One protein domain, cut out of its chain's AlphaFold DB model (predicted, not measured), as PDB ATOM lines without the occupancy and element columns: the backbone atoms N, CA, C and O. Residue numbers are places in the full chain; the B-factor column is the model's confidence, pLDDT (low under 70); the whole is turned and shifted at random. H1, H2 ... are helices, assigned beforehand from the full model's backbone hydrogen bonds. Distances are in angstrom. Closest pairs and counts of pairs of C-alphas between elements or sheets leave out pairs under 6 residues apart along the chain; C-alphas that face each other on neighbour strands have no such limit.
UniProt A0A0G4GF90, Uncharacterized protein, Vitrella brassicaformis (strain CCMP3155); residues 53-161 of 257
ATOM      1  N   GLN A  53      34.243  50.120  14.424       93.75
ATOM      2  CA  GLN A  53      34.055  50.162  12.976       93.75
ATOM      3  C   GLN A  53      35.350  49.803  12.225       93.75
ATOM      4  O   GLN A  53      35.298  49.155  11.185       93.75
ATOM      5  N   ASP A  54      36.511  50.210  12.740       94.44
ATOM      6  CA  ASP A  54      37.812  49.864  12.154       94.44
ATOM      7  C   ASP A  54      38.044  48.348  12.101       94.44
ATOM      8  O   ASP A  54      38.496  47.837  11.076       94.44
ATOM      9  N   GLU A  55      37.691  47.638  13.177       93.81
ATOM     10  CA  GLU A  55      37.784  46.177  13.250       93.81
ATOM     11  C   GLU A  55      36.715  45.488  12.386       93.81
ATOM     12  O   GLU A  55      37.043  44.585  11.618       93.81
ATOM     13  N   GLU A  56      35.455  45.937  12.449       93.31
ATOM     14  CA  GLU A  56      34.338  45.339  11.697       93.31
ATOM     15  C   GLU A  56      34.533  45.405  10.174       93.31
ATOM     16  O   GLU A  56      34.212  44.447   9.467       93.31
ATOM     17  N   TYR A  57      35.060  46.523   9.664       92.44
ATOM     18  CA  TYR A  57      35.288  46.731   8.230       92.44
ATOM     19  C   TYR A  57      36.735  46.448   7.790       92.44
ATOM     20  O   TYR A  57      37.029  46.504   6.596       92.44
ATOM     21  N   GLY A  58      37.638  46.125   8.723       92.06
ATOM     22  CA  GLY A  58      39.025  45.759   8.426       92.06
ATOM     23  C   GLY A  58      39.881  46.900   7.861       92.06
ATOM     24  O   GLY A  58      40.739  46.658   7.012       92.06
ATOM     25  N   TYR A  59      39.660  48.150   8.291       92.62
ATOM     26  CA  TYR A  59      40.460  49.290   7.812       92.62
ATOM     27  C   TYR A  59      41.850  49.374   8.472       92.62
ATOM     28  O   TYR A  59      42.767  49.957   7.880       92.62
ATOM     29  N   HIS A  60      42.015  48.777   9.660       92.56
ATOM     30  CA  HIS A  60      43.264  48.695  10.434       92.56
ATOM     31  C   HIS A  60      43.972  50.051  10.636       92.56
ATOM     32  O   HIS A  60      45.199  50.155  10.534       92.56
ATOM     33  N   LYS A  61      43.207  51.117  10.890       93.50
ATOM     34  CA  LYS A  61      43.716  52.476  11.131       93.50
ATOM     35  C   LYS A  61      44.016  52.748  12.601       93.50
ATOM     36  O   LYS A  61      44.884  53.574  12.888       93.50
ATOM     37  N   TYR A  62      43.346  52.075  13.535       93.56
ATOM     38  CA  TYR A  62      43.622  52.227  14.962       93.56
ATOM     39  C   TYR A  62      44.790  51.328  15.378       93.56
ATOM     40  O   TYR A  62      44.674  50.109  15.442       93.56
ATOM     41  N   LYS A  63      45.931  51.945  15.719       93.06
ATOM     42  CA  LYS A  63      47.167  51.238  16.111       93.06
ATOM     43  C   LYS A  63      46.966  50.243  17.260       93.06
ATOM     44  O   LYS A  63      47.619  49.205  17.287       93.06
ATOM     45  N   TRP A  64      46.114  50.595  18.217       89.50
ATOM     46  CA  TRP A  64      45.904  49.838  19.454       89.50
ATOM     47  C   TRP A  64      44.779  48.799  19.347       89.50
ATOM     48  O   TRP A  64      44.504  48.110  20.322       89.50
ATOM     49  N   GLY A  65      44.155  48.658  18.172       90.81
ATOM     50  CA  GLY A  65      43.013  47.769  17.972       90.81
ATOM     51  C   GLY A  65      41.742  48.253  18.677       90.81
ATOM     52  O   GLY A  65      41.595  49.441  18.978       90.81
ATOM     53  N   TYR A  66      40.819  47.320  18.910       92.06
ATOM     54  CA  TYR A  66      39.561  47.546  19.615       92.06
ATOM     55  C   TYR A  66      39.363  46.464  20.679       92.06
ATOM     56  O   TYR A  66      39.484  45.275  20.393       92.06
ATOM     57  N   GLU A  67      39.057  46.877  21.908       89.94
ATOM     58  CA  GLU A  67      38.539  45.964  22.923       89.94
ATOM     59  C   GLU A  67      37.001  45.959  22.837       89.94
ATOM     60  O   GLU A  67      36.366  47.004  23.027       89.94
ATOM     61  N   PRO A  68      36.364  44.811  22.537       90.56
ATOM     62  CA  PRO A  68      34.922  44.757  22.371       90.56
ATOM     63  C   PRO A  68      34.204  45.004  23.696       90.56
ATOM     64  O   PRO A  68      34.353  44.259  24.665       90.56
ATOM     65  N   VAL A  69      33.338  46.017  23.711       90.94
ATOM     66  CA  VAL A  69      32.495  46.308  24.876       90.94
ATOM     67  C   VAL A  69      31.462  45.181  25.038       90.94
ATOM     68  O   VAL A  69      30.676  44.946  24.113       90.94
ATOM     69  N   PRO A  70      31.407  44.484  26.192       92.88
ATOM     70  CA  PRO A  70      30.482  43.372  26.385       92.88
ATOM     71  C   PRO A  70      29.020  43.793  26.238       92.88
ATOM     72  O   PRO A  70      28.617  44.864  26.699       92.88
ATOM     73  N   THR A  71      28.182  42.902  25.700       91.44
ATOM     74  CA  THR A  71      26.744  43.153  25.516       91.44
ATOM     75  C   THR A  71      26.074  43.609  26.814       91.44
ATOM     76  O   THR A  71      25.343  44.594  26.803       91.44
ATOM     77  N   ALA A  72      26.403  42.978  27.946       91.38
ATOM     78  CA  ALA A  72      25.867  43.325  29.268       91.38
ATOM     79  C   ALA A  72      26.207  44.755  29.739       91.38
ATOM     80  O   ALA A  72      25.562  45.266  30.648       91.38
ATOM     81  N   ARG A  73      27.209  45.407  29.140       92.00
ATOM     82  CA  ARG A  73      27.550  46.810  29.408       92.00
ATOM     83  C   ARG A  73      26.845  47.751  28.432       92.00
ATOM     84  O   ARG A  73      26.347  48.797  28.827       92.00
ATOM     85  N   THR A  74      26.728  47.354  27.166       91.06
ATOM     86  CA  THR A  74      26.032  48.159  26.144       91.06
ATOM     87  C   THR A  74      24.517  48.241  26.344       91.06
ATOM     88  O   THR A  74      23.904  49.228  25.953       91.06
ATOM     89  N   MET A  75      23.910  47.211  26.939       90.25
ATOM     90  CA  MET A  75      22.470  47.106  27.168       90.25
ATOM     91  C   MET A  75      22.192  46.392  28.492       90.25
ATOM     92  O   MET A  75      23.017  45.618  28.975       90.25
ATOM     93  N   GLY A  76      21.011  46.623  29.056       91.88
ATOM     94  CA  GLY A  76      20.540  45.935  30.253       91.88
ATOM     95  C   GLY A  76      19.496  46.746  31.007       91.88
ATOM     96  O   GLY A  76      19.348  47.953  30.797       91.88
ATOM     97  N   GLY A  77      18.760  46.070  31.883       92.38
ATOM     98  CA  GLY A  77      17.837  46.699  32.819       92.38
ATOM     99  C   GLY A  77      18.576  47.381  33.970       92.38
ATOM    100  O   GLY A  77      19.722  47.042  34.292       92.38
ATOM    101  N   ARG A  78      17.907  48.341  34.618       92.31
ATOM    102  CA  ARG A  78      18.413  48.966  35.846       92.31
ATOM    103  C   ARG A  78      18.590  47.915  36.936       92.31
ATOM    104  O   ARG A  78      17.764  47.019  37.071       92.31
ATOM    105  N   THR A  79      19.633  48.055  37.741       91.88
ATOM    106  CA  THR A  79      20.008  47.074  38.766       91.88
ATOM    107  C   THR A  79      19.844  47.625  40.169       91.88
ATOM    108  O   THR A  79      20.133  48.796  40.414       91.88
ATOM    109  N   ILE A  80      19.492  46.762  41.113       91.12
ATOM    110  CA  ILE A  80      19.531  47.094  42.539       91.12
ATOM    111  C   ILE A  80      20.990  47.043  43.007       91.12
ATOM    112  O   ILE A  80      21.619  45.984  42.995       91.12
ATOM    113  N   ARG A  81      21.551  48.203  43.377       87.19
ATOM    114  CA  ARG A  81      22.973  48.349  43.755       87.19
ATOM    115  C   ARG A  81      23.213  48.315  45.264       87.19
ATOM    116  O   ARG A  81      24.352  48.150  45.700       87.19
ATOM    117  N   GLU A  82      22.163  48.476  46.061       88.44
ATOM    118  CA  GLU A  82      22.275  48.536  47.514       88.44
ATOM    119  C   GLU A  82      22.794  47.214  48.083       88.44
ATOM    120  O   GLU A  82      22.212  46.153  47.875       88.44
ATOM    121  N   LYS A  83      23.899  47.285  48.832       88.50
ATOM    122  CA  LYS A  83      24.520  46.115  49.470       88.50
ATOM    123  C   LYS A  83      23.626  45.463  50.526       88.50
ATOM    124  O   LYS A  83      23.788  44.289  50.835       88.50
ATOM    125  N   PHE A  84      22.723  46.245  51.105       91.94
ATOM    126  CA  PHE A  84      21.832  45.809  52.175       91.94
ATOM    127  C   PHE A  84      20.462  45.345  51.658       91.94
ATOM    128  O   PHE A  84      19.603  45.008  52.468       91.94
ATOM    129  N   ASP A  85      20.260  45.295  50.337       93.44
ATOM    130  CA  ASP A  85      19.063  44.721  49.724       93.44
ATOM    131  C   ASP A  85      19.293  43.235  49.393       93.44
ATOM    132  O   ASP A  85      20.302  42.847  48.800       93.44
ATOM    133  N   ASN A  86      18.321  42.387  49.728       94.25
ATOM    134  CA  ASN A  86      18.324  40.958  49.402       94.25
ATOM    135  C   ASN A  86      18.334  40.681  47.886       94.25
ATOM    136  O   ASN A  86      18.674  39.580  47.448       94.25
ATOM    137  N   ASN A  87      17.931  41.658  47.073       91.69
ATOM    138  CA  ASN A  87      17.890  41.576  45.617       91.69
ATOM    139  C   ASN A  87      19.073  42.275  44.933       91.69
ATOM    140  O   ASN A  87      19.001  42.546  43.732       91.69
ATOM    141  N   GLN A  88      20.164  42.530  45.660       91.69
ATOM    142  CA  GLN A  88      21.379  43.119  45.103       91.69
ATOM    143  C   GLN A  88      21.834  42.402  43.818       91.69
ATOM    144  O   GLN A  88      21.898  41.174  43.744       91.69
ATOM    145  N   GLY A  89      22.158  43.188  42.791       88.25
ATOM    146  CA  GLY A  89      22.644  42.705  41.496       88.25
ATOM    147  C   GLY A  89      21.556  42.192  40.551       88.25
ATOM    148  O   GLY A  89      21.852  41.900  39.394       88.25
ATOM    149  N   LYS A  90      20.295  42.110  40.995       91.81
ATOM    150  CA  LYS A  90      19.162  41.770  40.126       91.81
ATOM    151  C   LYS A  90      18.622  43.015  39.424       91.81
ATOM    152  O   LYS A  90      18.774  44.141  39.912       91.81
ATOM    153  N   ALA A  91      17.968  42.802  38.283       91.62
ATOM    154  CA  ALA A  91      17.214  43.852  37.614       91.62
ATOM    155  C   ALA A  91      16.051  44.337  38.500       91.62
ATOM    156  O   ALA A  91      15.426  43.551  39.217       91.62
ATOM    157  N   LYS A  92      15.779  45.643  38.469       91.06
ATOM    158  CA  LYS A  92      14.690  46.272  39.218       91.06
ATOM    159  C   LYS A  92      13.353  45.813  38.640       91.06
ATOM    160  O   LYS A  92      13.095  45.982  37.454       91.06
ATOM    161  N   ALA A  93      12.486  45.268  39.488       89.31
ATOM    162  CA  ALA A  93      11.145  44.888  39.069       89.31
ATOM    163  C   ALA A  93      10.316  46.136  38.720       89.31
ATOM    164  O   ALA A  93      10.266  47.092  39.497       89.31
ATOM    165  N   VAL A  94       9.650  46.106  37.566       90.38
ATOM    166  CA  VAL A  94       8.710  47.140  37.110       90.38
ATOM    167  C   VAL A  94       7.379  46.496  36.696       90.38
ATOM    168  O   VAL A  94       7.361  45.301  36.394       90.38
ATOM    169  N   PRO A  95       6.258  47.247  36.685       90.50
ATOM    170  CA  PRO A  95       4.926  46.690  36.409       90.50
ATOM    171  C   PRO A  95       4.732  46.121  34.998       90.50
ATOM    172  O   PRO A  95       3.813  45.339  34.774       90.50
ATOM    173  N   TRP A  96       5.557  46.534  34.037       92.12
ATOM    174  CA  TRP A  96       5.477  46.088  32.648       92.12
ATOM    175  C   TRP A  96       6.523  45.008  32.335       92.12
ATOM    176  O   TRP A  96       7.581  44.943  32.975       92.12
ATOM    177  N   PRO A  97       6.264  44.164  31.321       91.69
ATOM    178  CA  PRO A  97       7.246  43.197  30.858       91.69
ATOM    179  C   PRO A  97       8.489  43.918  30.328       91.69
ATOM    180  O   PRO A  97       8.397  44.823  29.498       91.69
ATOM    181  N   HIS A  98       9.654  43.499  30.806       91.25
ATOM    182  CA  HIS A  98      10.949  43.994  30.359       91.25
ATOM    183  C   HIS A  98      11.998  42.884  30.472       91.25
ATOM    184  O   HIS A  98      11.768  41.844  31.097       91.25
ATOM    185  N   ASP A  99      13.149  43.101  29.842       90.19
ATOM    186  CA  ASP A  99      14.277  42.184  29.935       90.19
ATOM    187  C   ASP A  99      14.907  42.241  31.335       90.19
ATOM    188  O   ASP A  99      15.375  43.292  31.771       90.19
ATOM    189  N   MET A 100      14.936  41.098  32.021       89.81
ATOM    190  CA  MET A 100      15.481  40.957  33.377       89.81
ATOM    191  C   MET A 100      17.011  40.846  33.403       89.81
ATOM    192  O   MET A 100      17.594  40.685  34.475       89.81
ATOM    193  N   ARG A 101      17.681  40.896  32.244       92.62
ATOM    194  CA  ARG A 101      19.144  40.916  32.180       92.62
ATOM    195  C   ARG A 101      19.670  42.255  32.714       92.62
ATOM    196  O   ARG A 101      19.389  43.296  32.115       92.62
ATOM    197  N   PRO A 102      20.423  42.256  33.827       92.75
ATOM    198  CA  PRO A 102      20.940  43.481  34.416       92.75
ATOM    199  C   PRO A 102      22.054  44.083  33.553       92.75
ATOM    200  O   PRO A 102      22.840  43.351  32.950       92.75
ATOM    201  N   HIS A 103      22.156  45.412  33.545       93.69
ATOM    202  CA  HIS A 103      23.378  46.075  33.098       93.69
ATOM    203  C   HIS A 103      24.536  45.729  34.051       93.69
ATOM    204  O   HIS A 103      24.385  45.807  35.271       93.69
ATOM    205  N   ALA A 104      25.686  45.356  33.497       92.50
ATOM    206  CA  ALA A 104      26.875  44.991  34.255       92.50
ATOM    207  C   ALA A 104      27.916  46.115  34.220       92.50
ATOM    208  O   ALA A 104      28.493  46.406  33.170       92.50
ATOM    209  N   GLU A 105      28.187  46.694  35.391       91.75
ATOM    210  CA  GLU A 105      29.250  47.684  35.557       91.75
ATOM    211  C   GLU A 105      30.639  47.062  35.353       91.75
ATOM    212  O   GLU A 105      30.875  45.882  35.645       91.75
ATOM    213  N   ASN A 106      31.596  47.876  34.912       92.69
ATOM    214  CA  ASN A 106      32.990  47.460  34.816       92.69
ATOM    215  C   ASN A 106      33.683  47.485  36.190       92.69
ATOM    216  O   ASN A 106      34.387  48.425  36.544       92.69
ATOM    217  N   VAL A 107      33.479  46.434  36.988       88.56
ATOM    218  CA  VAL A 107      34.056  46.326  38.345       88.56
ATOM    219  C   VAL A 107      35.583  46.167  38.323       88.56
ATOM    220  O   VAL A 107      36.261  46.500  39.295       88.56
ATOM    221  N   LYS A 108      36.132  45.630  37.231       89.75
ATOM    222  CA  LYS A 108      37.564  45.355  37.065       89.75
ATOM    223  C   LYS A 108      38.027  45.906  35.716       89.75
ATOM    224  O   LYS A 108      38.188  45.118  34.784       89.75
ATOM    225  N   PRO A 109      38.193  47.234  35.600       90.50
ATOM    226  CA  PRO A 109      38.719  47.824  34.382       90.50
ATOM    227  C   PRO A 109      40.156  47.351  34.138       90.50
ATOM    228  O   PRO A 109      40.885  47.026  35.080       90.50
ATOM    229  N   GLU A 110      40.551  47.326  32.870       89.75
ATOM    230  CA  GLU A 110      41.949  47.159  32.483       89.75
ATOM    231  C   GLU A 110      42.828  48.287  33.053       89.75
ATOM    232  O   GLU A 110      42.338  49.367  33.400       89.75
ATOM    233  N   SER A 111      44.135  48.035  33.171       88.38
ATOM    234  CA  SER A 111      45.071  49.052  33.664       88.38
ATOM    235  C   SER A 111      45.232  50.211  32.682       88.38
ATOM    236  O   SER A 111      45.262  51.369  33.094       88.38
ATOM    237  N   ASP A 112      45.307  49.896  31.390       87.12
ATOM    238  CA  ASP A 112      45.752  50.817  30.347       87.12
ATOM    239  C   ASP A 112      44.564  51.360  29.558       87.12
ATOM    240  O   ASP A 112      44.393  51.108  28.369       87.12
ATOM    241  N   ARG A 113      43.747  52.178  30.223       87.50
ATOM    242  CA  ARG A 113      42.646  52.877  29.559       87.50
ATOM    243  C   ARG A 113      43.157  54.064  28.757       87.50
ATOM    244  O   ARG A 113      43.376  55.149  29.297       87.50
ATOM    245  N   PHE A 114      43.314  53.871  27.450       86.75
ATOM    246  CA  PHE A 114      43.800  54.920  26.548       86.75
ATOM    247  C   PHE A 114      42.835  56.105  26.422       86.75
ATOM    248  O   PHE A 114      43.277  57.242  26.246       86.75
ATOM    249  N   ASN A 115      41.525  55.854  26.505       89.06
ATOM    250  CA  ASN A 115      40.508  56.891  26.415       89.06
ATOM    251  C   ASN A 115      39.936  57.211  27.802       89.06
ATOM    252  O   ASN A 115      39.135  56.461  28.342       89.06
ATOM    253  N   LEU A 116      40.332  58.349  28.370       91.00
ATOM    254  CA  LEU A 116      39.803  58.849  29.648       91.00
ATOM    255  C   LEU A 116      38.737  59.938  29.462       91.00
ATOM    256  O   LEU A 116      38.407  60.653  30.407       91.00
ATOM    257  N   GLN A 117      38.219  60.099  28.241       93.56
ATOM    258  CA  GLN A 117      37.136  61.040  27.977       93.56
ATOM    259  C   GLN A 117      35.845  60.584  28.659       93.56
ATOM    260  O   GLN A 117      35.634  59.395  28.915       93.56
ATOM    261  N   TYR A 118      34.959  61.546  28.917       92.94
ATOM    262  CA  TYR A 118      33.756  61.337  29.716       92.94
ATOM    263  C   TYR A 118      32.917  60.143  29.246       92.94
ATOM    264  O   TYR A 118      32.537  59.313  30.066       92.94
ATOM    265  N   TYR A 119      32.678  60.008  27.938       90.50
ATOM    266  CA  TYR A 119      31.860  58.928  27.378       90.50
ATOM    267  C   TYR A 119      32.417  57.522  27.631       90.50
ATOM    268  O   TYR A 119      31.642  56.607  27.911       90.50
ATOM    269  N   ASP A 120      33.737  57.342  27.549       91.56
ATOM    270  CA  ASP A 120      34.360  56.031  27.759       91.56
ATOM    271  C   ASP A 120      34.250  55.617  29.229       91.56
ATOM    272  O   ASP A 120      33.780  54.525  29.552       91.56
ATOM    273  N   VAL A 121      34.561  56.552  30.130       92.94
ATOM    274  CA  VAL A 121      34.419  56.368  31.580       92.94
ATOM    275  C   VAL A 121      32.957  56.160  31.971       92.94
ATOM    276  O   VAL A 121      32.654  55.336  32.831       92.94
ATOM    277  N   LEU A 122      32.029  56.875  31.334       93.12
ATOM    278  CA  LEU A 122      30.600  56.759  31.601       93.12
ATOM    279  C   LEU A 122      30.057  55.379  31.215       93.12
ATOM    280  O   LEU A 122      29.239  54.822  31.953       93.12
ATOM    281  N   SER A 123      30.542  54.815  30.105       91.62
ATOM    282  CA  SER A 123      30.098  53.514  29.591       91.62
ATOM    283  C   SER A 123      30.316  52.354  30.570       91.62
ATOM    284  O   SER A 123      29.627  51.339  30.488       91.62
ATOM    285  N   ASP A 124      31.220  52.507  31.541       92.88
ATOM    286  CA  ASP A 124      31.452  51.518  32.596       92.88
ATOM    287  C   ASP A 124      30.357  51.458  33.651       92.88
ATOM    288  O   ASP A 124      30.232  50.440  34.331       92.88
ATOM    289  N   PHE A 125      29.605  52.544  33.825       92.06
ATOM    290  CA  PHE A 125      28.620  52.673  34.896       92.06
ATOM    291  C   PHE A 125      27.184  52.648  34.387       92.06
ATOM    292  O   PHE A 125      26.273  52.307  35.156       92.06
ATOM    293  N   VAL A 126      26.975  53.102  33.147       93.12
ATOM    294  CA  VAL A 126      25.659  53.248  32.524       93.12
ATOM    295  C   VAL A 126      25.727  52.916  31.027       93.12
ATOM    296  O   VAL A 126      26.725  53.219  30.372       93.12
ATOM    297  N   PRO A 127      24.660  52.347  30.444       94.00
ATOM    298  CA  PRO A 127      24.578  52.159  29.000       94.00
ATOM    299  C   PRO A 127      24.357  53.503  28.285       94.00
ATOM    300  O   PRO A 127      23.431  54.240  28.624       94.00
ATOM    301  N   LEU A 128      25.170  53.804  27.265       91.88
ATOM    302  CA  LEU A 128      25.101  55.074  26.516       91.88
ATOM    303  C   LEU A 128      23.747  55.279  25.807       91.88
ATOM    304  O   LEU A 128      23.191  56.374  25.803       91.88
ATOM    305  N   GLY A 129      23.166  54.204  25.269       90.69
ATOM    306  CA  GLY A 129      21.841  54.227  24.632       90.69
ATOM    307  C   GLY A 129      20.657  54.222  25.610       90.69
ATOM    308  O   GLY A 129      19.518  54.052  25.182       90.69
ATOM    309  N   GLY A 130      20.909  54.361  26.915       92.19
ATOM    310  CA  GLY A 130      19.899  54.212  27.959       92.19
ATOM    311  C   GLY A 130      19.607  52.752  28.326       92.19
ATOM    312  O   GLY A 130      20.114  51.798  27.731       92.19
ATOM    313  N   PHE A 131      18.806  52.572  29.375       93.56
ATOM    314  CA  PHE A 131      18.431  51.250  29.880       93.56
ATOM    315  C   PHE A 131      17.371  50.574  29.002       93.56
ATOM    316  O   PHE A 131      16.517  51.226  28.398       93.56
ATOM    317  N   SER A 132      17.387  49.241  28.969       91.62
ATOM    318  CA  SER A 132      16.450  48.441  28.166       91.62
ATOM    319  C   SER A 132      15.088  48.207  28.835       91.62
ATOM    320  O   SER A 132      14.274  47.445  28.318       91.62
ATOM    321  N   ASP A 133      14.815  48.841  29.977       91.06
ATOM    322  CA  ASP A 133      13.588  48.690  30.773       91.06
ATOM    323  C   ASP A 133      12.457  49.651  30.354       91.06
ATOM    324  O   ASP A 133      11.459  49.804  31.063       91.06
ATOM    325  N   LYS A 134      12.582  50.286  29.182       91.94
ATOM    326  CA  LYS A 134      11.603  51.238  28.645       91.94
ATOM    327  C   LYS A 134      10.257  50.562  28.320       91.94
ATOM    328  O   LYS A 134      10.224  49.650  27.489       91.94
ATOM    329  N   PRO A 135       9.130  51.037  28.888       93.19
ATOM    330  CA  PRO A 135       7.817  50.467  28.607       93.19
ATOM    331  C   PRO A 135       7.318  50.787  27.199       93.19
ATOM    332  O   PRO A 135       7.543  51.875  26.661       93.19
ATOM    333  N   LYS A 136       6.529  49.860  26.653       93.44
ATOM    334  CA  LYS A 136       5.591  50.106  25.555       93.44
ATOM    335  C   LYS A 136       4.180  49.941  26.114       93.44
ATOM    336  O   LYS A 136       3.699  48.819  26.232       93.44
ATOM    337  N   PHE A 137       3.566  51.050  26.520       94.25
ATOM    338  CA  PHE A 137       2.206  51.038  27.060       94.25
ATOM    339  C   PHE A 137       1.198  50.696  25.966       94.25
ATOM    340  O   PHE A 137       1.321  51.179  24.839       94.25
ATOM    341  N   SER A 138       0.207  49.874  26.309       95.19
ATOM    342  CA  SER A 138      -0.878  49.533  25.387       95.19
ATOM    343  C   SER A 138      -1.873  50.689  25.272       95.19
ATOM    344  O   SER A 138      -2.454  50.925  24.215       95.19
ATOM    345  N   SER A 139      -2.038  51.424  26.376       96.56
ATOM    346  CA  SER A 139      -3.068  52.437  26.558       96.56
ATOM    347  C   SER A 139      -2.518  53.664  27.282       96.56
ATOM    348  O   SER A 139      -1.627  53.565  28.124       96.56
ATOM    349  N   GLN A 140      -3.102  54.833  27.012       96.50
ATOM    350  CA  GLN A 140      -2.690  56.080  27.662       96.50
ATOM    351  C   GLN A 140      -2.970  56.075  29.175       96.50
ATOM    352  O   GLN A 140      -2.139  56.540  29.949       96.50
ATOM    353  N   TRP A 141      -4.080  55.470  29.616       96.06
ATOM    354  CA  TRP A 141      -4.421  55.402  31.041       96.06
ATOM    355  C   TRP A 141      -3.391  54.606  31.863       96.06
ATOM    356  O   TRP A 141      -3.159  54.938  33.021       96.06
ATOM    357  N   GLU A 142      -2.744  53.588  31.277       96.19
ATOM    358  CA  GLU A 142      -1.674  52.825  31.942       96.19
ATOM    359  C   GLU A 142      -0.465  53.722  32.201       96.19
ATOM    360  O   GLU A 142       0.107  53.707  33.290       96.19
ATOM    361  N   LYS A 143      -0.104  54.532  31.198       95.25
ATOM    362  CA  LYS A 143       0.978  55.510  31.297       95.25
ATOM    363  C   LYS A 143       0.667  56.554  32.367       95.25
ATOM    364  O   LYS A 143       1.536  56.847  33.183       95.25
ATOM    365  N   ASP A 144      -0.556  57.077  32.384       96.25
ATOM    366  CA  ASP A 144      -0.980  58.091  33.354       96.25
ATOM    367  C   ASP A 144      -1.031  57.517  34.778       96.25
ATOM    368  O   ASP A 144      -0.568  58.151  35.724       96.25
ATOM    369  N   LEU A 145      -1.512  56.280  34.946       95.81
ATOM    370  CA  LEU A 145      -1.506  55.588  36.235       95.81
ATOM    371  C   LEU A 145      -0.078  55.316  36.723       95.81
ATOM    372  O   LEU A 145       0.235  55.560  37.890       95.81
ATOM    373  N   ALA A 146       0.802  54.838  35.841       95.88
ATOM    374  CA  ALA A 146       2.205  54.598  36.165       95.88
ATOM    375  C   ALA A 146       2.941  55.902  36.516       95.88
ATOM    376  O   ALA A 146       3.787  55.908  37.410       95.88
ATOM    377  N   TYR A 147       2.599  57.006  35.849       95.44
ATOM    378  CA  TYR A 147       3.122  58.333  36.160       95.44
ATOM    379  C   TYR A 147       2.643  58.825  37.529       95.44
ATOM    380  O   TYR A 147       3.456  59.164  38.384       95.44
ATOM    381  N   ASN A 148       1.336  58.763  37.791       96.44
ATOM    382  CA  ASN A 148       0.746  59.216  39.054       96.44
ATOM    383  C   ASN A 148       1.226  58.409  40.271       96.44
ATOM    384  O   ASN A 148       1.285  58.931  41.381       96.44
ATOM    385  N   THR A 149       1.578  57.137  40.072       95.31
ATOM    386  CA  THR A 149       2.131  56.262  41.121       95.31
ATOM    387  C   THR A 149       3.654  56.355  41.254       95.31
ATOM    388  O   THR A 149       4.239  55.617  42.044       95.31
ATOM    389  N   ASN A 150       4.309  57.265  40.521       92.56
ATOM    390  CA  ASN A 150       5.766  57.438  40.478       92.56
ATOM    391  C   ASN A 150       6.541  56.181  40.039       92.56
ATOM    392  O   ASN A 150       7.722  56.025  40.348       92.56
ATOM    393  N   LEU A 151       5.893  55.276  39.303       92.50
ATOM    394  CA  LEU A 151       6.532  54.085  38.737       92.50
ATOM    395  C   LEU A 151       7.135  54.375  37.358       92.50
ATOM    396  O   LEU A 151       8.088  53.715  36.944       92.50
ATOM    397  N   TYR A 152       6.613  55.379  36.651       93.62
ATOM    398  CA  TYR A 152       7.079  55.796  35.335       93.62
ATOM    399  C   TYR A 152       7.338  57.301  35.284       93.62
ATOM    400  O   TYR A 152       6.445  58.101  35.529       93.62
ATOM    401  N   ALA A 153       8.542  57.688  34.870       93.19
ATOM    402  CA  ALA A 153       8.860  59.057  34.488       93.19
ATOM    403  C   ALA A 153       9.578  59.031  33.129       93.19
ATOM    404  O   ALA A 153      10.554  58.288  32.981       93.19
ATOM    405  N   PRO A 154       9.109  59.795  32.122       91.75
ATOM    406  CA  PRO A 154       9.656  59.731  30.766       91.75
ATOM    407  C   PRO A 154      11.127  60.157  30.710       91.75
ATOM    408  O   PRO A 154      11.891  59.594  29.929       91.75
ATOM    409  N   GLU A 155      11.531  61.089  31.574       91.19
ATOM    410  CA  GLU A 155      12.910  61.576  31.699       91.19
ATOM    411  C   GLU A 155      13.902  60.461  32.047       91.19
ATOM    412  O   GLU A 155      15.036  60.481  31.575       91.19
ATOM    413  N   MET A 156      13.467  59.431  32.787       90.94
ATOM    414  CA  MET A 156      14.362  58.343  33.185       90.94
ATOM    415  C   MET A 156      14.718  57.375  32.057       90.94
ATOM    416  O   MET A 156      15.665  56.602  32.200       90.94
ATOM    417  N   TYR A 157      13.972  57.392  30.950       90.12
ATOM    418  CA  TYR A 157      14.173  56.506  29.794       90.12
ATOM    419  C   TYR A 157      14.763  57.242  28.585       90.12
ATOM    420  O   TYR A 157      14.558  56.822  27.441       90.12
ATOM    421  N   GLN A 158      15.425  58.370  28.835       89.50
ATOM    422  CA  GLN A 158      16.219  59.087  27.843       89.50
ATOM    423  C   GLN A 158      17.623  58.477  27.737       89.50
ATOM    424  O   GLN A 158      18.032  57.671  28.572       89.50
ATOM    425  N   GLU A 159      18.344  58.855  26.688       91.06
ATOM    426  CA  GLU A 159      19.743  58.475  26.486       91.06
ATOM    427  C   GLU A 159      20.660  59.190  27.494       91.06
ATOM    428  O   GLU A 159      20.242  60.115  28.206       91.06
ATOM    429  N   THR A 160      21.921  58.757  27.590       91.31
ATOM    430  CA  THR A 160      22.909  59.470  28.411       91.31
ATOM    431  C   THR A 160      23.157  60.867  27.870       91.31
ATOM    432  O   THR A 160      23.380  61.029  26.671       91.31
ATOM    433  N   LYS A 161      23.213  61.859  28.760       93.00
ATOM    434  CA  LYS A 161      23.649  63.209  28.403       93.00
ATOM    435  C   LYS A 161      25.120  63.204  28.017       93.00
ATOM    436  O   LYS A 161      25.935  62.578  28.704       93.00
TER     437      LYS A 161
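AT A GLANCE: This is residues 53 to 161 of the 257 residues of an uncharacterized protein of Vitrella brassicaformis (strain CCMP3155) (UniProt A0A0G4GF90). Little regular structure: a long, winding run of loops with five short helices strung along it, H1 near one end of the long axis, H4 near the other, H2 and H3 between them. The loop around Asn 86 reaches out to one side. The 109 printed residues hold H1 to H5 in chain order and no named strand; the class is all helix, with 28 residues in named elements. The whole is loose, radius of gyration of the C-alphas 17.4 A, and elongated, spanning 53 by 34 by 21 A.

HOW THE PARTS SIT: H1, residues 53 to 57, is apart from H2, residues 71 to 74. H2 and H3, residues 118 to 123, are close but not clearly touching; their closest C-alphas, of Arg 73 and Ser 123, are 7.2 A apart. H4, residues 140 to 148, is apart from H5, residues 154 to 157. Every O i to N i+4 pair is within hydrogen-bond range in H1, H3 and H4; H2 and H5 are too short for one.

IN THESE COORDINATES: H1 begins at C-alpha 53 (34.055, 50.162, 12.976). H4 measures 12.3 A, H3 8.6 A. H5 ends at C-alpha 157 (14.173, 56.506, 29.794).

THE WHOLE: The farthest C-alphas, Lys 63 and Trp 141, are 53.9 A apart. The links H1 to H2, H2 to H3 and H3 to H4 are long. The printed part has no cut, and no printed residue is under 70.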